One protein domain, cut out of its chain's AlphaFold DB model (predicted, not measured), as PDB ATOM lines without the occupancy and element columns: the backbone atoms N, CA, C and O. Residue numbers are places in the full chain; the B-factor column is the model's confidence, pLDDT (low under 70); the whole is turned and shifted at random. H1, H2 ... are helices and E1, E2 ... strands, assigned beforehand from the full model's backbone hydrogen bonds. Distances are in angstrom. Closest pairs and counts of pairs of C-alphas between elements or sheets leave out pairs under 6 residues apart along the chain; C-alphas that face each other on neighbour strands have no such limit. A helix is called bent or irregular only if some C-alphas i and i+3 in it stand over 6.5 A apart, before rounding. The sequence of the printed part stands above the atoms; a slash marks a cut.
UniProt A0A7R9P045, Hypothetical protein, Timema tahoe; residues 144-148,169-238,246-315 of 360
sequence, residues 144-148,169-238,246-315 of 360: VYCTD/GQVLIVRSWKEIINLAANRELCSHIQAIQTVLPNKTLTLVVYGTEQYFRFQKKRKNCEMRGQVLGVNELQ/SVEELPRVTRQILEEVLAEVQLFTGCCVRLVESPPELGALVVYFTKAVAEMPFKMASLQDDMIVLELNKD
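What this domain is: This is residues 144 to 148, 169 to 238 and 246 to 315 of the 360 residues of the protein "Hypothetical protein" of Timema tahoe (UniProt A0A7R9P045). A small parallel sheet of three strands has the first arm of a long bent helix, H5a, packed over one face and a group of helices, H1, H2 and H4, grazing it on the side away from that arm. The whole is a long rod of 85 by 30 by 29 A: H3 runs off past the ends of the strands, while H5b, residues 297 to 315, sticks out past their beginnings. The printed part has 145 residues, mostly helix, in the order E1 H1 H2 E2 H3 H4 E3 H5, with sheet order E1 E2 E3. It is only just loose, close to extended, with a radius of gyration of the C-alphas of 21.6 A.

How they stand to each other: Start at Val 144, cross the first cut, and find E1, residues 170 to 176, an edge strand. Its parallel neighbour is E2, residues 204 to 210, with N 173 and O 206 at 2.8 A, within hydrogen-bond range. E3, residues 272 to 276, is parallel to E2 in turn, with N 274 and O 207 at 2.8 A. Between E1 and E2 come H1, residues 177 to 185, and H2, residues 189 to 199, a strand-helix-strand unit, two parallel strands joined through helices, with a right-handed crossover. H4, residues 255 to 269, touches H2 at a shallow tilt of 30 degrees, the same way, closest at the C-alphas of Cys 190 and Val 265, 5.2 A. With its residues 257 to 261 alone H4 touches H1, about perpendicular at 83 degrees, closest at the C-alphas of Ala 184 and Val 261, 6.2 A. H3, residues 212 to 232, and H1 only just touch, only at their ends, with 3 pairs of C-alphas within 8 A, the closest those of Trp 177 and Thr 212, 5.4 A. H5, residues 279 to 315, was assigned as one helix by its hydrogen bonds but is bent, C-alphas 294 and 297 being 7.1 A apart. Its arm H5a, residues 279 to 294, is on the sheet at a height of 9.9 A, over E1 and E2 and along the strands, at 7 degrees to E1 on the local plane; this makes two layers, a helix on one face of a sheet. H5b, residues 297 to 315, is not on the sheet and stands at a steep tilt of 45 degrees to H5a. In H1, H2, H3, H4, H5a and H5b every O i to N i+4 pair is within hydrogen-bond range.

Where its parts are: Find C-alpha 170 at (98.470, 124.229, 73.845), where E1 begins its 20.2 A. H3 runs 30.7 A from C-alpha 212 at (115.689, 135.274, 86.276). H4 measures 21.0 A, H5a 22.7 A and H5b 28.0 A, ending at C-alpha 315, (85.783, 130.580, 40.455).

The domain as a whole: The C-alphas farthest apart, those of Gly 233 and Asp 315, are 85.5 A apart. Residues 149 to 168 are not printed, with 12.2 A between C-alphas 148 and 169; residues 239 to 245, in the link from H3 to H4, are not printed either, with 15.9 A between C-alphas 238 and 246. The links that are printed whole are tight. The model's pLDDT is under 70 at residues 144 to 148, 235 to 238 and 246 to 248.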
ATOM      1  N   VAL A 144     100.872 123.695  84.723       51.47
ATOM      2  CA  VAL A 144      99.537 124.291  84.677       51.47
ATOM      3  C   VAL A 144      98.847 123.733  83.442       51.47
ATOM      4  O   VAL A 144      98.919 124.293  82.350       51.47
ATOM      5  N   TYR A 145      98.177 122.599  83.617       52.25
ATOM      6  CA  TYR A 145      97.218 122.114  82.637       52.25
ATOM      7  C   TYR A 145      95.965 122.980  82.762       52.25
ATOM      8  O   TYR A 145      95.164 122.813  83.683       52.25
ATOM      9  N   CYS A 146      95.809 123.947  81.862       44.88
ATOM     10  CA  CYS A 146      94.551 124.665  81.706       44.88
ATOM     11  C   CYS A 146      93.531 123.709  81.084       44.88
ATOM     12  O   CYS A 146      93.340 123.683  79.874       44.88
ATOM     13  N   THR A 147      92.896 122.880  81.909       42.50
ATOM     14  CA  THR A 147      91.666 122.198  81.515       42.50
ATOM     15  C   THR A 147      90.536 123.201  81.712       42.50
ATOM     16  O   THR A 147      89.946 123.284  82.793       42.50
ATOM     17  N   ASP A 148      90.294 124.043  80.711       43.84
ATOM     18  CA  ASP A 148      89.198 125.002  80.762       43.84
ATOM     19  C   ASP A 148      87.860 124.250  80.825       43.84
ATOM     20  O   ASP A 148      87.417 123.627  79.865       43.84
ATOM     21  N   GLY A 169      95.329 121.741  72.393       93.94
ATOM     22  CA  GLY A 169      96.630 121.556  71.730       93.94
ATOM     23  C   GLY A 169      97.758 122.464  72.240       93.94
ATOM     24  O   GLY A 169      98.832 122.496  71.642       93.94
ATOM     25  N   GLN A 170      97.536 123.230  73.309       95.06
ATOM     26  CA  GLN A 170      98.470 124.229  73.845       95.06
ATOM     27  C   GLN A 170      98.793 123.911  75.309       95.06
ATOM     28  O   GLN A 170      97.895 123.608  76.092       95.06
ATOM     29  N   VAL A 171     100.069 123.993  75.699       95.75
ATOM     30  CA  VAL A 171     100.524 123.693  77.069       95.75
ATOM     31  C   VAL A 171     101.454 124.791  77.573       95.75
ATOM     32  O   VAL A 171     102.412 125.168  76.895       95.75
ATOM     33  N   LEU A 172     101.192 125.277  78.788       96.62
ATOM     34  CA  LEU A 172     102.003 126.277  79.479       96.62
ATOM     35  C   LEU A 172     102.793 125.623  80.618       96.62
ATOM     36  O   LEU A 172     102.215 125.096  81.567       96.62
ATOM     37  N   ILE A 173     104.119 125.688  80.550       96.50
ATOM     38  CA  ILE A 173     105.021 125.106  81.546       96.50
ATOM     39  C   ILE A 173     105.677 126.245  82.316       96.50
ATOM     40  O   ILE A 173     106.428 127.027  81.737       96.50
ATOM     41  N   VAL A 174     105.436 126.334  83.625       97.12
ATOM     42  CA  VAL A 174     106.053 127.358  84.477       97.12
ATOM     43  C   VAL A 174     107.178 126.732  85.295       97.12
ATOM     44  O   VAL A 174     106.956 125.803  86.070       97.12
ATOM     45  N   ARG A 175     108.401 127.250  85.145       96.50
ATOM     46  CA  ARG A 175     109.592 126.751  85.848       96.50
ATOM     47  C   ARG A 175     110.275 127.851  86.645       96.50
ATOM     48  O   ARG A 175     110.376 129.000  86.212       96.50
ATOM     49  N   SER A 176     110.787 127.480  87.818       95.69
ATOM     50  CA  SER A 176     111.638 128.365  88.610       95.69
ATOM     51  C   SER A 176     112.985 128.556  87.918       95.69
ATOM     52  O   SER A 176     113.574 127.597  87.413       95.69
ATOM     53  N   TRP A 177     113.525 129.775  87.976       95.62
ATOM     54  CA  TRP A 177     114.871 130.066  87.490       95.62
ATOM     55  C   TRP A 177     115.937 129.109  88.051       95.62
ATOM     56  O   TRP A 177     116.904 128.823  87.356       95.62
ATOM     57  N   LYS A 178     115.778 128.572  89.270       94.69
ATOM     58  CA  LYS A 178     116.763 127.654  89.876       94.69
ATOM     59  C   LYS A 178     116.951 126.378  89.054       94.69
ATOM     60  O   LYS A 178     118.082 125.981  88.793       94.69
ATOM     61  N   GLU A 179     115.847 125.765  88.630       94.81
ATOM     62  CA  GLU A 179     115.860 124.555  87.800       94.81
ATOM     63  C   GLU A 179     116.470 124.859  86.429       94.81
ATOM     64  O   GLU A 179     117.364 124.150  85.972       94.81
ATOM     65  N   ILE A 180     116.059 125.974  85.820       97.12
ATOM     66  CA  ILE A 180     116.549 126.395  84.505       97.12
ATOM     67  C   ILE A 180     118.047 126.702  84.526       97.12
ATOM     68  O   ILE A 180     118.750 126.325  83.597       97.12
ATOM     69  N   ILE A 181     118.566 127.334  85.582       97.12
ATOM     70  CA  ILE A 181     119.999 127.627  85.714       97.12
ATOM     71  C   ILE A 181     120.827 126.344  85.846       97.12
ATOM     72  O   ILE A 181     121.894 126.260  85.240       97.12
ATOM     73  N   ASN A 182     120.340 125.339  86.577       96.06
ATOM     74  CA  ASN A 182     121.015 124.043  86.663       96.06
ATOM     75  C   ASN A 182     121.038 123.335  85.300       96.06
ATOM     76  O   ASN A 182     122.096 122.904  84.846       96.06
ATOM     77  N   LEU A 183     119.897 123.299  84.606       97.06
ATOM     78  CA  LEU A 183     119.803 122.714  83.265       97.06
ATOM     79  C   LEU A 183     120.655 123.474  82.238       97.06
ATOM     80  O   LEU A 183     121.276 122.859  81.373       97.06
ATOM     81  N   ALA A 184     120.719 124.803  82.337       97.38
ATOM     82  CA  ALA A 184     121.535 125.639  81.462       97.38
ATOM     83  C   ALA A 184     123.034 125.433  81.706       97.38
ATOM     84  O   ALA A 184     123.803 125.365  80.750       97.38
ATOM     85  N   ALA A 185     123.453 125.284  82.966       96.94
ATOM     86  CA  ALA A 185     124.842 124.989  83.305       96.94
ATOM     87  C   ALA A 185     125.309 123.646  82.725       96.94
ATOM     88  O   ALA A 185     126.442 123.550  82.257       96.94
ATOM     89  N   ASN A 186     124.419 122.650  82.698       96.69
ATOM     90  CA  ASN A 186     124.701 121.326  82.143       96.69
ATOM     91  C   ASN A 186     124.446 121.221  80.628       96.69
ATOM     92  O   ASN A 186     124.726 120.177  80.049       96.69
ATOM     93  N   ARG A 187     123.924 122.273  79.973       96.06
ATOM     94  CA  ARG A 187     123.462 122.247  78.566       96.06
ATOM     95  C   ARG A 187     122.403 121.162  78.290       96.06
ATOM     96  O   ARG A 187     122.291 120.654  77.181       96.06
ATOM     97  N   GLU A 188     121.584 120.839  79.288       97.50
ATOM     98  CA  GLU A 188     120.569 119.771  79.219       97.50
ATOM     99  C   GLU A 188     119.148 120.300  78.989       97.50
ATOM    100  O   GLU A 188     118.213 119.516  78.831       97.50
ATOM    101  N   LEU A 189     118.958 121.625  78.953       97.62
ATOM    102  CA  LEU A 189     117.624 122.218  78.848       97.62
ATOM    103  C   LEU A 189     116.889 121.787  77.569       97.62
ATOM    104  O   LEU A 189     115.710 121.455  77.634       97.62
ATOM    105  N   CYS A 190     117.578 121.744  76.426       97.75
ATOM    106  CA  CYS A 190     116.980 121.325  75.156       97.75
ATOM    107  C   CYS A 190     116.499 119.865  75.215       97.75
ATOM    108  O   CYS A 190     115.329 119.593  74.955       97.75
ATOM    109  N   SER A 191     117.361 118.946  75.665       98.06
ATOM    110  CA  SER A 191     117.016 117.531  75.857       98.06
ATOM    111  C   SER A 191     115.854 117.350  76.836       98.06
ATOM    112  O   SER A 191     114.982 116.512  76.619       98.06
ATOM    113  N   HIS A 192     115.807 118.163  77.895       97.44
ATOM    114  CA  HIS A 192     114.716 118.140  78.865       97.44
ATOM    115  C   HIS A 192     113.375 118.555  78.239       97.44
ATOM    116  O   HIS A 192     112.374 117.866  78.424       97.44
ATOM    117  N   ILE A 193     113.346 119.636  77.452       97.69
ATOM    118  CA  ILE A 193     112.130 120.071  76.748       97.69
ATOM    119  C   ILE A 193     111.709 119.051  75.684       97.69
ATOM    120  O   ILE A 193     110.523 118.740  75.586       97.69
ATOM    121  N   GLN A 194     112.655 118.471  74.944       97.81
ATOM    122  CA  GLN A 194     112.364 117.400  73.987       97.81
ATOM    123  C   GLN A 194     111.742 116.183  74.678       97.81
ATOM    124  O   GLN A 194     110.750 115.650  74.190       97.81
ATOM    125  N   ALA A 195     112.251 115.782  75.846       97.50
ATOM    126  CA  ALA A 195     111.651 114.702  76.626       97.50
ATOM    127  C   ALA A 195     110.189 115.017  76.994       97.50
ATOM    128  O   ALA A 195     109.322 114.160  76.836       97.50
ATOM    129  N   ILE A 196     109.875 116.255  77.385       96.12
ATOM    130  CA  ILE A 196     108.486 116.670  77.641       96.12
ATOM    131  C   ILE A 196     107.640 116.604  76.357       96.12
ATOM    132  O   ILE A 196     106.518 116.102  76.395       96.12
ATOM    133  N   GLN A 197     108.176 117.032  75.211       96.19
ATOM    134  CA  GLN A 197     107.486 116.923  73.916       96.19
ATOM    135  C   GLN A 197     107.196 115.472  73.520       96.19
ATOM    136  O   GLN A 197     106.149 115.204  72.936       96.19
ATOM    137  N   THR A 198     108.072 114.520  73.866       97.25
ATOM    138  CA  THR A 198     107.794 113.095  73.610       97.25
ATOM    139  C   THR A 198     106.612 112.566  74.423       97.25
ATOM    140  O   THR A 198     105.887 111.699  73.943       97.25
ATOM    141  N   VAL A 199     106.391 113.103  75.628       96.62
ATOM    142  CA  VAL A 199     105.249 112.747  76.488       96.62
ATOM    143  C   VAL A 199     103.966 113.445  76.030       96.62
ATOM    144  O   VAL A 199     102.878 112.899  76.191       96.62
ATOM    145  N   LEU A 200     104.084 114.637  75.438       94.62
ATOM    146  CA  LEU A 200     102.970 115.469  74.983       94.62
ATOM    147  C   LEU A 200     103.005 115.654  73.454       94.62
ATOM    148  O   LEU A 200     103.219 116.774  72.975       94.62
ATOM    149  N   PRO A 201     102.795 114.580  72.667       94.50
ATOM    150  CA  PRO A 201     102.812 114.680  71.216       94.50
ATOM    151  C   PRO A 201     101.682 115.592  70.726       94.50
ATOM    152  O   PRO A 201     100.605 115.646  71.318       94.50
ATOM    153  N   ASN A 202     101.921 116.293  69.617       93.88
ATOM    154  CA  ASN A 202     100.971 117.213  68.974       93.88
ATOM    155  C   ASN A 202     100.543 118.421  69.827       93.88
ATOM    156  O   ASN A 202      99.608 119.125  69.449       93.88
ATOM    157  N   LYS A 203     101.216 118.686  70.955       95.31
ATOM    158  CA  LYS A 203     100.960 119.872  71.775       95.31
ATOM    159  C   LYS A 203     102.046 120.917  71.564       95.31
ATOM    160  O   LYS A 203     103.239 120.618  71.560       95.31
ATOM    161  N   THR A 204     101.626 122.167  71.418       95.44
ATOM    162  CA  THR A 204     102.530 123.316  71.355       95.44
ATOM    163  C   THR A 204     102.915 123.718  72.773       95.44
ATOM    164  O   THR A 204     102.048 123.991  73.604       95.44
ATOM    165  N   LEU A 205     104.217 123.741  73.067       97.00
ATOM    166  CA  LEU A 205     104.724 124.064  74.399       97.00
ATOM    167  C   LEU A 205     105.125 125.536  74.503       97.00
ATOM    168  O   LEU A 205     105.883 126.047  73.673       97.00
ATOM    169  N   THR A 206     104.703 126.183  75.584       97.81
ATOM    170  CA  THR A 206     105.186 127.501  76.005       97.81
ATOM    171  C   THR A 206     105.863 127.390  77.370       97.81
ATOM    172  O   THR A 206     105.207 127.112  78.371       97.81
ATOM    173  N   LEU A 207     107.175 127.612  77.427       97.75
ATOM    174  CA  LEU A 207     107.976 127.646  78.647       97.75
ATOM    175  C   LEU A 207     108.010 129.061  79.235       97.75
ATOM    176  O   LEU A 207     108.469 130.009  78.597       97.75
ATOM    177  N   VAL A 208     107.606 129.195  80.491       98.19
ATOM    178  CA  VAL A 208     107.710 130.423  81.277       98.19
ATOM    179  C   VAL A 208     108.759 130.229  82.362       98.19
ATOM    180  O   VAL A 208     108.603 129.389  83.249       98.19
ATOM    181  N   VAL A 209     109.825 131.023  82.313       97.75
ATOM    182  CA  VAL A 209     110.876 131.021  83.331       97.75
ATOM    183  C   VAL A 209     110.635 132.169  84.298       97.75
ATOM    184  O   VAL A 209     110.664 133.339  83.917       97.75
ATOM    185  N   TYR A 210     110.413 131.823  85.561       97.62
ATOM    186  CA  TYR A 210     110.076 132.784  86.598       97.62
ATOM    187  C   TYR A 210     111.298 133.196  87.434       97.62
ATOM    188  O   TYR A 210     111.935 132.341  88.059       97.62
ATOM    189  N   GLY A 211     111.574 134.503  87.504       96.12
ATOM    190  CA  GLY A 211     112.496 135.136  88.455       96.12
ATOM    191  C   GLY A 211     113.974 135.181  88.043       96.12
ATOM    192  O   GLY A 211     114.848 135.108  88.911       96.12
ATOM    193  N   THR A 212     114.292 135.278  86.751       96.38
ATOM    194  CA  THR A 212     115.689 135.274  86.276       96.38
ATOM    195  C   THR A 212     116.500 136.484  86.749       96.38
ATOM    196  O   THR A 212     117.684 136.352  87.066       96.38
ATOM    197  N   GLU A 213     115.886 137.652  86.914       96.06
ATOM    198  CA  GLU A 213     116.564 138.843  87.441       96.06
ATOM    199  C   GLU A 213     116.930 138.672  88.924       96.06
ATOM    200  O   GLU A 213     117.943 139.206  89.388       96.06
ATOM    201  N   GLN A 214     116.166 137.877  89.684       92.88
ATOM    202  CA  GLN A 214     116.506 137.556  91.076       92.88
ATOM    203  C   GLN A 214     117.832 136.787  91.161       92.88
ATOM    204  O   GLN A 214     118.656 137.073  92.038       92.88
ATOM    205  N   TYR A 215     118.080 135.877  90.215       94.50
ATOM    206  CA  TYR A 215     119.346 135.155  90.107       94.50
ATOM    207  C   TYR A 215     120.524 136.093  89.844       94.50
ATOM    208  O   TYR A 215     121.514 136.071  90.582       94.50
ATOM    209  N   PHE A 216     120.423 136.961  88.835       95.88
ATOM    210  CA  PHE A 216     121.523 137.868  88.492       95.88
ATOM    211  C   PHE A 216     121.786 138.899  89.595       95.88
ATOM    212  O   PHE A 216     122.943 139.230  89.880       95.88
ATOM    213  N   ARG A 217     120.741 139.345  90.306       94.75
ATOM    214  CA  ARG A 217     120.885 140.159  91.525       94.75
ATOM    215  C   ARG A 217     121.644 139.407  92.618       94.75
ATOM    216  O   ARG A 217     122.560 139.981  93.217       94.75
ATOM    217  N   PHE A 218     121.311 138.138  92.856       91.31
ATOM    218  CA  PHE A 218     122.023 137.290  93.815       91.31
ATOM    219  C   PHE A 218     123.494 137.101  93.420       91.31
ATOM    220  O   PHE A 218     124.385 137.310  94.247       91.31
ATOM    221  N   GLN A 219     123.768 136.802  92.150       92.56
ATOM    222  CA  GLN A 219     125.123 136.614  91.632       92.56
ATOM    223  C   GLN A 219     125.970 137.891  91.777       92.56
ATOM    224  O   GLN A 219     127.114 137.835  92.238       92.56
ATOM    225  N   LYS A 220     125.396 139.062  91.470       93.81
ATOM    226  CA  LYS A 220     126.055 140.366  91.657       93.81
ATOM    227  C   LYS A 220     126.343 140.649  93.130       93.81
ATOM    228  O   LYS A 220     127.449 141.076  93.466       93.81
ATOM    229  N   LYS A 221     125.380 140.386  94.022       91.44
ATOM    230  CA  LYS A 221     125.564 140.543  95.473       91.44
ATOM    231  C   LYS A 221     126.684 139.635  95.983       91.44
ATOM    232  O   LYS A 221     127.560 140.115  96.694       91.44
ATOM    233  N   ARG A 222     126.703 138.368  95.556       88.88
ATOM    234  CA  ARG A 222     127.751 137.393  95.893       88.88
ATOM    235  C   ARG A 222     129.133 137.886  95.469       88.88
ATOM    236  O   ARG A 222     130.030 137.923  96.306       88.88
ATOM    237  N   LYS A 223     129.285 138.338  94.218       90.75
ATOM    238  CA  LYS A 223     130.549 138.894  93.705       90.75
ATOM    239  C   LYS A 223     131.007 140.114  94.511       90.75
ATOM    240  O   LYS A 223     132.179 140.223  94.850       90.75
ATOM    241  N   ASN A 224     130.088 141.015  94.860       91.44
ATOM    242  CA  ASN A 224     130.411 142.201  95.657       91.44
ATOM    243  C   ASN A 224     130.847 141.852  97.086       91.44
ATOM    244  O   ASN A 224     131.781 142.465  97.597       91.44
ATOM    245  N   CYS A 225     130.197 140.877  97.722       87.75
ATOM    246  CA  CYS A 225     130.608 140.378  99.035       87.75
ATOM    247  C   CYS A 225     131.993 139.717  98.977       87.75
ATOM    248  O   CYS A 225     132.824 139.985  99.837       87.75
ATOM    249  N   GLU A 226     132.262 138.914  97.944       87.69
ATOM    250  CA  GLU A 226     133.567 138.273  97.732       87.69
ATOM    251  C   GLU A 226     134.686 139.316  97.570       87.69
ATOM    252  O   GLU A 226     135.703 139.241  98.256       87.69
ATOM    253  N   MET A 227     134.464 140.353  96.752       90.75
ATOM    254  CA  MET A 227     135.429 141.448  96.581       90.75
ATOM    255  C   MET A 227     135.661 142.240  97.878       90.75
ATOM    256  O   MET A 227     136.797 142.583  98.189       90.75
ATOM    257  N   ARG A 228     134.610 142.521  98.662       89.19
ATOM    258  CA  ARG A 228     134.749 143.244  99.943       89.19
ATOM    259  C   ARG A 228     135.516 142.437 100.989       89.19
ATOM    260  O   ARG A 228     136.370 143.007 101.661       89.19
ATOM    261  N   GLY A 229     135.259 141.132 101.083       87.12
ATOM    262  CA  GLY A 229     135.995 140.243 101.987       87.12
ATOM    263  C   GLY A 229     137.492 140.196 101.667       87.12
ATOM    264  O   GLY A 229     138.314 140.251 102.577       87.12
ATOM    265  N   GLN A 230     137.853 140.193 100.377       89.00
ATOM    266  CA  GLN A 230     139.256 140.233  99.945       89.00
ATOM    267  C   GLN A 230     139.954 141.553 100.308       89.00
ATOM    268  O   GLN A 230     141.111 141.533 100.715       89.00
ATOM    269  N   VAL A 231     139.262 142.692 100.191       92.56
ATOM    270  CA  VAL A 231     139.838 144.016 100.500       92.56
ATOM    271  C   VAL A 231     139.990 144.239 102.006       92.56
ATOM    272  O   VAL A 231     140.978 144.825 102.440       92.56
ATOM    273  N   LEU A 232     139.021 143.792 102.809       89.75
ATOM    274  CA  LEU A 232     139.016 144.029 104.257       89.75
ATOM    275  C   LEU A 232     139.802 142.975 105.049       89.75
ATOM    276  O   LEU A 232     140.029 143.168 106.240       89.75
ATOM    277  N   GLY A 233     140.182 141.848 104.433       84.38
ATOM    278  CA  GLY A 233     140.834 140.727 105.123       84.38
ATOM    279  C   GLY A 233     139.951 140.050 106.180       84.38
ATOM    280  O   GLY A 233     140.401 139.154 106.891       84.38
ATOM    281  N   VAL A 234     138.684 140.462 106.290       77.75
ATOM    282  CA  VAL A 234     137.702 139.875 107.193       77.75
ATOM    283  C   VAL A 234     136.982 138.774 106.428       77.75
ATOM    284  O   VAL A 234     136.235 139.036 105.483       77.75
ATOM    285  N   ASN A 235     137.182 137.528 106.858       66.06
ATOM    286  CA  ASN A 235     136.361 136.396 106.439       66.06
ATOM    287  C   ASN A 235     134.948 136.544 107.037       66.06
ATOM    288  O   ASN A 235     134.555 135.811 107.941       66.06
ATOM    289  N   GLU A 236     134.151 137.480 106.509       64.31
ATOM    290  CA  GLU A 236     132.734 137.693 106.866       64.31
ATOM    291  C   GLU A 236     131.842 136.466 106.569       64.31
ATOM    292  O   GLU A 236     130.647 136.462 106.858       64.31
ATOM    293  N   LEU A 237     132.413 135.392 106.014       59.56
ATOM    294  CA  LEU A 237     131.738 134.128 105.733       59.56
ATOM    295  C   LEU A 237     131.196 133.422 106.986       59.56
ATOM    296  O   LEU A 237     130.292 132.607 106.847       59.56
ATOM    297  N   GLN A 238     131.681 133.742 108.190       61.09
ATOM    298  CA  GLN A 238     131.225 133.076 109.418       61.09
ATOM    299  C   GLN A 238     129.869 133.572 109.948       61.09
ATOM    300  O   GLN A 238     129.216 132.842 110.685       61.09
ATOM    301  N   SER A 246     121.400 127.057 100.561       66.31
ATOM    302  CA  SER A 246     120.872 126.334  99.388       66.31
ATOM    303  C   SER A 246     121.036 127.073  98.056       66.31
ATOM    304  O   SER A 246     120.879 126.482  96.991       66.31
ATOM    305  N   VAL A 247     121.337 128.374  98.086       67.38
ATOM    306  CA  VAL A 247     121.538 129.190  96.877       67.38
ATOM    307  C   VAL A 247     123.030 129.304  96.538       67.38
ATOM    308  O   VAL A 247     123.393 129.625  95.406       67.38
ATOM    309  N   GLU A 248     123.926 129.032  97.493       67.19
ATOM    310  CA  GLU A 248     125.374 129.142  97.277       67.19
ATOM    311  C   GLU A 248     125.941 128.034  96.378       67.19
ATOM    312  O   GLU A 248     126.954 128.273  95.711       67.19
ATOM    313  N   GLU A 249     125.249 126.899  96.284       83.38
ATOM    314  CA  GLU A 249     125.613 125.750  95.442       83.38
ATOM    315  C   GLU A 249     125.234 125.917  93.964       83.38
ATOM    316  O   GLU A 249     125.637 125.111  93.129       83.38
ATOM    317  N   LEU A 250     124.497 126.973  93.604       87.75
ATOM    318  CA  LEU A 250     124.063 127.152  92.222       87.75
ATOM    319  C   LEU A 250     125.244 127.487  91.292       87.75
ATOM    320  O   LEU A 250     126.098 128.318  91.641       87.75
ATOM    321  N   PRO A 251     125.275 126.898  90.081       93.75
ATOM    322  CA  PRO A 251     126.334 127.135  89.114       93.75
ATOM    323  C   PRO A 251     126.370 128.605  88.681       93.75
ATOM    324  O   PRO A 251     125.357 129.313  88.658       93.75
ATOM    325  N   ARG A 252     127.570 129.094  88.344       94.00
ATOM    326  CA  ARG A 252     127.786 130.460  87.844       94.00
ATOM    327  C   ARG A 252     127.482 130.504  86.344       94.00
ATOM    328  O   ARG A 252     128.362 130.266  85.526       94.00
ATOM    329  N   VAL A 253     126.250 130.846  85.999       96.56
ATOM    330  CA  VAL A 253     125.780 131.052  84.627       96.56
ATOM    331  C   VAL A 253     125.719 132.553  84.352       96.56
ATOM    332  O   VAL A 253     125.241 133.332  85.180       96.56
ATOM    333  N   THR A 254     126.259 132.995  83.218       96.75
ATOM    334  CA  THR A 254     126.160 134.397  82.787       96.75
ATOM    335  C   THR A 254     124.843 134.631  82.051       96.75
ATOM    336  O   THR A 254     124.235 133.692  81.540       96.75
ATOM    337  N   ARG A 255     124.410 135.895  81.955       96.81
ATOM    338  CA  ARG A 255     123.206 136.259  81.191       96.81
ATOM    339  C   ARG A 255     123.287 135.783  79.741       96.81
ATOM    340  O   ARG A 255     122.343 135.186  79.252       96.81
ATOM    341  N   GLN A 256     124.453 135.957  79.119       97.69
ATOM    342  CA  GLN A 256     124.711 135.520  77.750       97.69
ATOM    343  C   GLN A 256     124.554 134.005  77.577       97.69
ATOM    344  O   GLN A 256     123.934 133.578  76.613       97.69
ATOM    345  N   ILE A 257     125.078 133.193  78.506       97.81
ATOM    346  CA  ILE A 257     124.934 131.730  78.434       97.81
ATOM    347  C   ILE A 257     123.463 131.334  78.587       97.81
ATOM    348  O   ILE A 257     122.985 130.476  77.854       97.81
ATOM    349  N   LEU A 258     122.734 131.961  79.516       98.06
ATOM    350  CA  LEU A 258     121.304 131.695  79.672       98.06
ATOM    351  C   LEU A 258     120.533 132.039  78.388       98.06
ATOM    352  O   LEU A 258     119.758 131.220  77.915       98.06
ATOM    353  N   GLU A 259     120.760 133.222  77.814       98.06
ATOM    354  CA  GLU A 259     120.108 133.663  76.574       98.06
ATOM    355  C   GLU A 259     120.449 132.756  75.383       98.06
ATOM    356  O   GLU A 259     119.558 132.417  74.610       98.06
ATOM    357  N   GLU A 260     121.701 132.304  75.271       98.25
ATOM    358  CA  GLU A 260     122.133 131.336  74.257       98.25
ATOM    359  C   GLU A 260     121.375 130.009  74.393       98.25
ATOM    360  O   GLU A 260     120.785 129.541  73.422       98.25
ATOM    361  N   VAL A 261     121.306 129.439  75.601       98.25
ATOM    362  CA  VAL A 261     120.584 128.179  75.844       98.25
ATOM    363  C   VAL A 261     119.079 128.332  75.585       98.25
ATOM    364  O   VAL A 261     118.450 127.433  75.031       98.25
ATOM    365  N   LEU A 262     118.471 129.461  75.959       97.88
ATOM    366  CA  LEU A 262     117.052 129.706  75.678       97.88
ATOM    367  C   LEU A 262     116.785 129.890  74.176       97.88
ATOM    368  O   LEU A 262     115.757 129.423  73.687       97.88
ATOM    369  N   ALA A 263     117.706 130.519  73.441       98.25
ATOM    370  CA  ALA A 263     117.628 130.622  71.987       98.25
ATOM    371  C   ALA A 263     117.777 129.247  71.315       98.25
ATOM    372  O   ALA A 263     117.018 128.932  70.401       98.25
ATOM    373  N   GLU A 264     118.692 128.400  71.798       97.94
ATOM    374  CA  GLU A 264     118.817 127.007  71.347       97.94
ATOM    375  C   GLU A 264     117.495 126.248  71.523       97.94
ATOM    376  O   GLU A 264     117.036 125.601  70.583       97.94
ATOM    377  N   VAL A 265     116.831 126.372  72.679       98.06
ATOM    378  CA  VAL A 265     115.514 125.747  72.911       98.06
ATOM    379  C   VAL A 265     114.487 126.222  71.883       98.06
ATOM    380  O   VAL A 265     113.832 125.396  71.250       98.06
ATOM    381  N   GLN A 266     114.366 127.534  71.661       97.12
ATOM    382  CA  GLN A 266     113.418 128.072  70.679       97.12
ATOM    383  C   GLN A 266     113.685 127.540  69.263       97.12
ATOM    384  O   GLN A 266     112.747 127.151  68.567       97.12
ATOM    385  N   LEU A 267     114.955 127.488  68.850       97.56
ATOM    386  CA  LEU A 267     115.351 127.062  67.506       97.56
ATOM    387  C   LEU A 267     115.192 125.555  67.282       97.56
ATOM    388  O   LEU A 267     114.741 125.145  66.214       97.56
ATOM    389  N   PHE A 268     115.571 124.728  68.258       97.69
ATOM    390  CA  PHE A 268     115.608 123.274  68.084       97.69
ATOM    391  C   PHE A 268     114.302 122.574  68.445       97.69
ATOM    392  O   PHE A 268     114.035 121.502  67.905       97.69
ATOM    393  N   THR A 269     113.500 123.135  69.351       96.38
ATOM    394  CA  THR A 269     112.262 122.481  69.804       96.38
ATOM    395  C   THR A 269     111.000 123.200  69.336       96.38
ATOM    396  O   THR A 269     109.909 122.671  69.531       96.38
ATOM    397  N   GLY A 270     111.108 124.415  68.781       95.00
ATOM    398  CA  GLY A 270     109.949 125.252  68.454       95.00
ATOM    399  C   GLY A 270     109.134 125.673  69.685       95.00
ATOM    400  O   GLY A 270     107.975 126.056  69.557       95.00
ATOM    401  N   CYS A 271     109.705 125.562  70.890       96.88
ATOM    402  CA  CYS A 271     109.025 125.946  72.124       96.88
ATOM    403  C   CYS A 271     109.072 127.468  72.299       96.88
ATOM    404  O   CYS A 271     110.137 128.083  72.219       96.88
ATOM    405  N   CYS A 272     107.925 128.078  72.597       96.94
ATOM    406  CA  CYS A 272     107.856 129.497  72.933       96.94
ATOM    407  C   CYS A 272     108.432 129.723  74.334       96.94
ATOM    408  O   CYS A 272     107.957 129.124  75.289       96.94
ATOM    409  N   VAL A 273     109.405 130.622  74.486       97.62
ATOM    410  CA  VAL A 273     110.003 130.929  75.799       97.62
ATOM    411  C   VAL A 273     109.640 132.345  76.237       97.62
ATOM    412  O   VAL A 273     109.775 133.291  75.459       97.62
ATOM    413  N   ARG A 274     109.212 132.505  77.493       97.62
ATOM    414  CA  ARG A 274     108.937 133.798  78.134       97.62
ATOM    415  C   ARG A 274     109.656 133.897  79.476       97.62
ATOM    416  O   ARG A 274     109.628 132.962  80.268       97.62
ATOM    417  N   LEU A 275     110.279 135.042  79.735       97.69
ATOM    418  CA  LEU A 275     110.866 135.374  81.033       97.69
ATOM    419  C   LEU A 275     109.891 136.271  81.789       97.69
ATOM    420  O   LEU A 275     109.397 137.238  81.216       97.69
ATOM    421  N   VAL A 276     109.608 135.945  83.046       97.81
ATOM    422  CA  VAL A 276     108.677 136.700  83.892       97.81
ATOM    423  C   VAL A 276     109.316 136.929  85.251       97.81
ATOM    424  O   VAL A 276     109.810 135.993  85.876       97.81
ATOM    425  N   GLU A 277     109.284 138.163  85.745       96.38
ATOM    426  CA  GLU A 277     109.981 138.514  86.989       96.38
ATOM    427  C   GLU A 277     109.033 138.721  88.164       96.38
ATOM    428  O   GLU A 277     109.386 138.436  89.315       96.38
ATOM    429  N   SER A 278     107.820 139.207  87.894       96.06
ATOM    430  CA  SER A 278     106.864 139.549  88.944       96.06
ATOM    431  C   SER A 278     105.702 138.547  89.018       96.06
ATOM    432  O   SER A 278     105.203 138.101  87.984       96.06
ATOM    433  N   PRO A 279     105.222 138.190  90.228       95.94
ATOM    434  CA  PRO A 279     104.002 137.395  90.369       95.94
ATOM    435  C   PRO A 279     102.769 137.958  89.631       95.94
ATOM    436  O   PRO A 279     102.059 137.162  89.016       95.94
ATOM    437  N   PRO A 280     102.475 139.281  89.642       97.31
ATOM    438  CA  PRO A 280     101.303 139.796  88.934       97.31
ATOM    439  C   PRO A 280     101.435 139.673  87.412       97.31
ATOM    440  O   PRO A 280     100.441 139.418  86.741       97.31
ATOM    441  N   GLU A 281     102.647 139.795  86.869       96.62
ATOM    442  CA  GLU A 281     102.915 139.552  85.449       96.62
ATOM    443  C   GLU A 281     102.679 138.083  85.079       96.62
ATOM    444  O   GLU A 281     102.042 137.808  84.065       96.62
ATOM    445  N   LEU A 282     103.102 137.141  85.933       97.00
ATOM    446  CA  LEU A 282     102.825 135.716  85.733       97.00
ATOM    447  C   LEU A 282     101.317 135.437  85.746       97.00
ATOM    448  O   LEU A 282     100.812 134.751  84.861       97.00
ATOM    449  N   GLY A 283     100.592 136.002  86.715       96.56
ATOM    450  CA  GLY A 283      99.136 135.873  86.794       96.56
ATOM    451  C   GLY A 283      98.429 136.441  85.560       96.56
ATOM    452  O   GLY A 283      97.552 135.786  85.002       96.56
ATOM    453  N   ALA A 284      98.849 137.619  85.088       97.06
ATOM    454  CA  ALA A 284      98.317 138.216  83.864       97.06
ATOM    455  C   ALA A 284      98.604 137.346  82.633       97.06
ATOM    456  O   ALA A 284      97.710 137.125  81.821       97.06
ATOM    457  N   LEU A 285      99.819 136.801  82.521       96.69
ATOM    458  CA  LEU A 285     100.201 135.917  81.424       96.69
ATOM    459  C   LEU A 285      99.353 134.641  81.399       96.69
ATOM    460  O   LEU A 285      98.896 134.260  80.327       96.69
ATOM    461  N   VAL A 286      99.081 134.023  82.552       96.69
ATOM    462  CA  VAL A 286      98.188 132.854  82.636       96.69
ATOM    463  C   VAL A 286      96.770 133.217  82.194       96.69
ATOM    464  O   VAL A 286      96.191 132.488  81.399       96.69
ATOM    465  N   VAL A 287      96.230 134.359  82.638       96.56
ATOM    466  CA  VAL A 287      94.894 134.836  82.224       96.56
ATOM    467  C   VAL A 287      94.822 135.097  80.718       96.56
ATOM    468  O   VAL A 287      93.826 134.771  80.075       96.56
ATOM    469  N   TYR A 288      95.859 135.699  80.133       96.31
ATOM    470  CA  TYR A 288      95.904 135.918  78.690       96.31
ATOM    471  C   TYR A 288      96.050 134.610  77.927       96.31
ATOM    472  O   TYR A 288      95.389 134.441  76.907       96.31
ATOM    473  N   PHE A 289      96.866 133.688  78.430       96.12
ATOM    474  CA  PHE A 289      97.063 132.380  77.825       96.12
ATOM    475  C   PHE A 289      95.765 131.565  77.818       96.12
ATOM    476  O   PHE A 289      95.358 131.108  76.755       96.12
ATOM    477  N   THR A 290      95.062 131.454  78.949       95.38
ATOM    478  CA  THR A 290      93.773 130.739  79.020       95.38
ATOM    479  C   THR A 290      92.733 131.367  78.109       95.38
ATOM    480  O   THR A 290      92.095 130.676  77.320       95.38
ATOM    481  N   LYS A 291      92.613 132.699  78.129       94.81
ATOM    482  CA  LYS A 291      91.715 133.411  77.218       94.81
ATOM    483  C   LYS A 291      92.048 133.126  75.749       94.81
ATOM    484  O   LYS A 291      91.142 132.932  74.947       94.81
ATOM    485  N   ALA A 292      93.332 133.096  75.396       94.31
ATOM    486  CA  ALA A 292      93.776 132.798  74.039       94.31
ATOM    487  C   ALA A 292      93.370 131.391  73.598       94.31
ATOM    488  O   ALA A 292      92.877 131.232  72.485       94.31
ATOM    489  N   VAL A 293      93.566 130.404  74.477       93.12
ATOM    490  CA  VAL A 293      93.209 129.002  74.231       93.12
ATOM    491  C   VAL A 293      91.697 128.868  74.055       93.12
ATOM    492  O   VAL A 293      91.259 128.342  73.036       93.12
ATOM    493  N   ALA A 294      90.900 129.459  74.948       91.62
ATOM    494  CA  ALA A 294      89.440 129.433  74.858       91.62
ATOM    495  C   ALA A 294      88.887 130.095  73.577       91.62
ATOM    496  O   ALA A 294      87.876 129.655  73.031       91.62
ATOM    497  N   GLU A 295      89.531 131.155  73.076       92.44
ATOM    498  CA  GLU A 295      89.122 131.846  71.841       92.44
ATOM    499  C   GLU A 295      89.682 131.207  70.558       92.44
ATOM    500  O   GLU A 295      89.217 131.527  69.461       92.44
ATOM    501  N   MET A 296      90.682 130.327  70.664       91.25
ATOM    502  CA  MET A 296      91.357 129.700  69.526       91.25
ATOM    503  C   MET A 296      90.400 128.960  68.575       91.25
ATOM    504  O   MET A 296      90.438 129.271  67.383       91.25
ATOM    505  N   PRO A 297      89.507 128.048  69.021       88.62
ATOM    506  CA  PRO A 297      88.624 127.325  68.101       88.62
ATOM    507  C   PRO A 297      87.666 128.260  67.354       88.62
ATOM    508  O   PRO A 297      87.425 128.078  66.162       88.62
ATOM    509  N   PHE A 298      87.178 129.304  68.027       89.94
ATOM    510  CA  PHE A 298      86.299 130.298  67.416       89.94
ATOM    511  C   PHE A 298      87.020 131.098  66.321       89.94
ATOM    512  O   PHE A 298      86.475 131.307  65.238       89.94
ATOM    513  N   LYS A 299      88.275 131.494  66.566       90.88
ATOM    514  CA  LYS A 299      89.096 132.205  65.573       90.88
ATOM    515  C   LYS A 299      89.444 131.324  64.372       90.88
ATOM    516  O   LYS A 299      89.424 131.810  63.248       90.88
ATOM    517  N   MET A 300      89.728 130.039  64.594       88.12
ATOM    518  CA  MET A 300      90.062 129.106  63.510       88.12
ATOM    519  C   MET A 300      88.865 128.833  62.590       88.12
ATOM    520  O   MET A 300      89.049 128.779  61.378       88.12
ATOM    521  N   ALA A 301      87.653 128.716  63.141       87.75
ATOM    522  CA  ALA A 301      86.435 128.561  62.343       87.75
ATOM    523  C   ALA A 301      86.180 129.789  61.453       87.75
ATOM    524  O   ALA A 301      85.964 129.647  60.255       87.75
ATOM    525  N   SER A 302      86.320 130.996  62.016       86.38
ATOM    526  CA  SER A 302      86.148 132.242  61.256       86.38
ATOM    527  C   SER A 302      87.115 132.350  60.072       86.38
ATOM    528  O   SER A 302      86.723 132.796  59.001       86.38
ATOM    529  N   LEU A 303      88.373 131.927  60.243       86.19
ATOM    530  CA  LEU A 303      89.364 131.964  59.163       86.19
ATOM    531  C   LEU A 303      89.078 130.936  58.059       86.19
ATOM    532  O   LEU A 303      89.397 131.186  56.899       86.19
ATOM    533  N   GLN A 304      88.498 129.784  58.405       85.38
ATOM    534  CA  GLN A 304      88.088 128.792  57.409       85.38
ATOM    535  C   GLN A 304      86.933 129.311  56.556       85.38
ATOM    536  O   GLN A 304      86.986 129.175  55.335       85.38
ATOM    537  N   ASP A 305      85.944 129.951  57.180       85.88
ATOM    538  CA  ASP A 305      84.819 130.558  56.467       85.88
ATOM    539  C   ASP A 305      85.307 131.636  55.484       85.88
ATOM    540  O   ASP A 305      84.927 131.623  54.311       85.88
ATOM    541  N   ASP A 306      86.227 132.505  55.918       84.50
ATOM    542  CA  ASP A 306      86.819 133.537  55.058       84.50
ATOM    543  C   ASP A 306      87.605 132.934  53.880       84.50
ATOM    544  O   ASP A 306      87.518 133.419  52.748       84.50
ATOM    545  N   MET A 307      88.355 131.853  54.116       84.50
ATOM    546  CA  MET A 307      89.120 131.177  53.063       84.50
ATOM    547  C   MET A 307      88.203 130.529  52.017       84.50
ATOM    548  O   MET A 307      88.463 130.658  50.820       84.50
ATOM    549  N   ILE A 308      87.104 129.903  52.447       87.81
ATOM    550  CA  ILE A 308      86.097 129.316  51.551       87.81
ATOM    551  C   ILE A 308      85.452 130.402  50.682       87.81
ATOM    552  O   ILE A 308      85.265 130.211  49.481       87.81
ATOM    553  N   VAL A 309      85.141 131.565  51.260       84.00
ATOM    554  CA  VAL A 309      84.568 132.694  50.510       84.00
ATOM    555  C   VAL A 309      85.534 133.197  49.435       84.00
ATOM    556  O   VAL A 309      85.109 133.491  48.315       84.00
ATOM    557  N   LEU A 310      86.831 133.284  49.739       85.94
ATOM    558  CA  LEU A 310      87.839 133.691  48.758       85.94
ATOM    559  C   LEU A 310      87.985 132.679  47.614       85.94
ATOM    560  O   LEU A 310      88.137 133.093  46.465       85.94
ATOM    561  N   GLU A 311      87.904 131.381  47.906       83.31
ATOM    562  CA  GLU A 311      87.985 130.325  46.892       83.31
ATOM    563  C   GLU A 311      86.768 130.356  45.952       83.31
ATOM    564  O   GLU A 311      86.931 130.384  44.734       83.31
ATOM    565  N   LEU A 312      85.560 130.513  46.500       84.88
ATOM    566  CA  LEU A 312      84.336 130.650  45.702       84.88
ATOM    567  C   LEU A 312      84.328 131.909  44.822       84.88
ATOM    568  O   LEU A 312      83.809 131.883  43.706       84.88
ATOM    569  N   ASN A 313      84.903 133.017  45.295       82.31
ATOM    570  CA  ASN A 313      84.981 134.249  44.504       82.31
ATOM    571  C   ASN A 313      85.964 134.139  43.330       82.31
ATOM    572  O   ASN A 313      85.757 134.792  42.306       82.31
ATOM    573  N   LYS A 314      87.004 133.309  43.456       84.75
ATOM    574  CA  LYS A 314      87.971 133.071  42.381       84.75
ATOM    575  C   LYS A 314      87.348 132.305  41.209       84.75
ATOM    576  O   LYS A 314      87.564 132.664  40.056       84.75
ATOM    577  N   ASP A 315      86.495 131.326  41.499       80.88
ATOM    578  CA  ASP A 315      85.783 130.580  40.455       80.88
ATOM    579  C   ASP A 315      84.804 131.472  39.668       80.88
ATOM    580  O   ASP A 315      84.565 131.257  38.477       80.88
TER     581      ASP A 315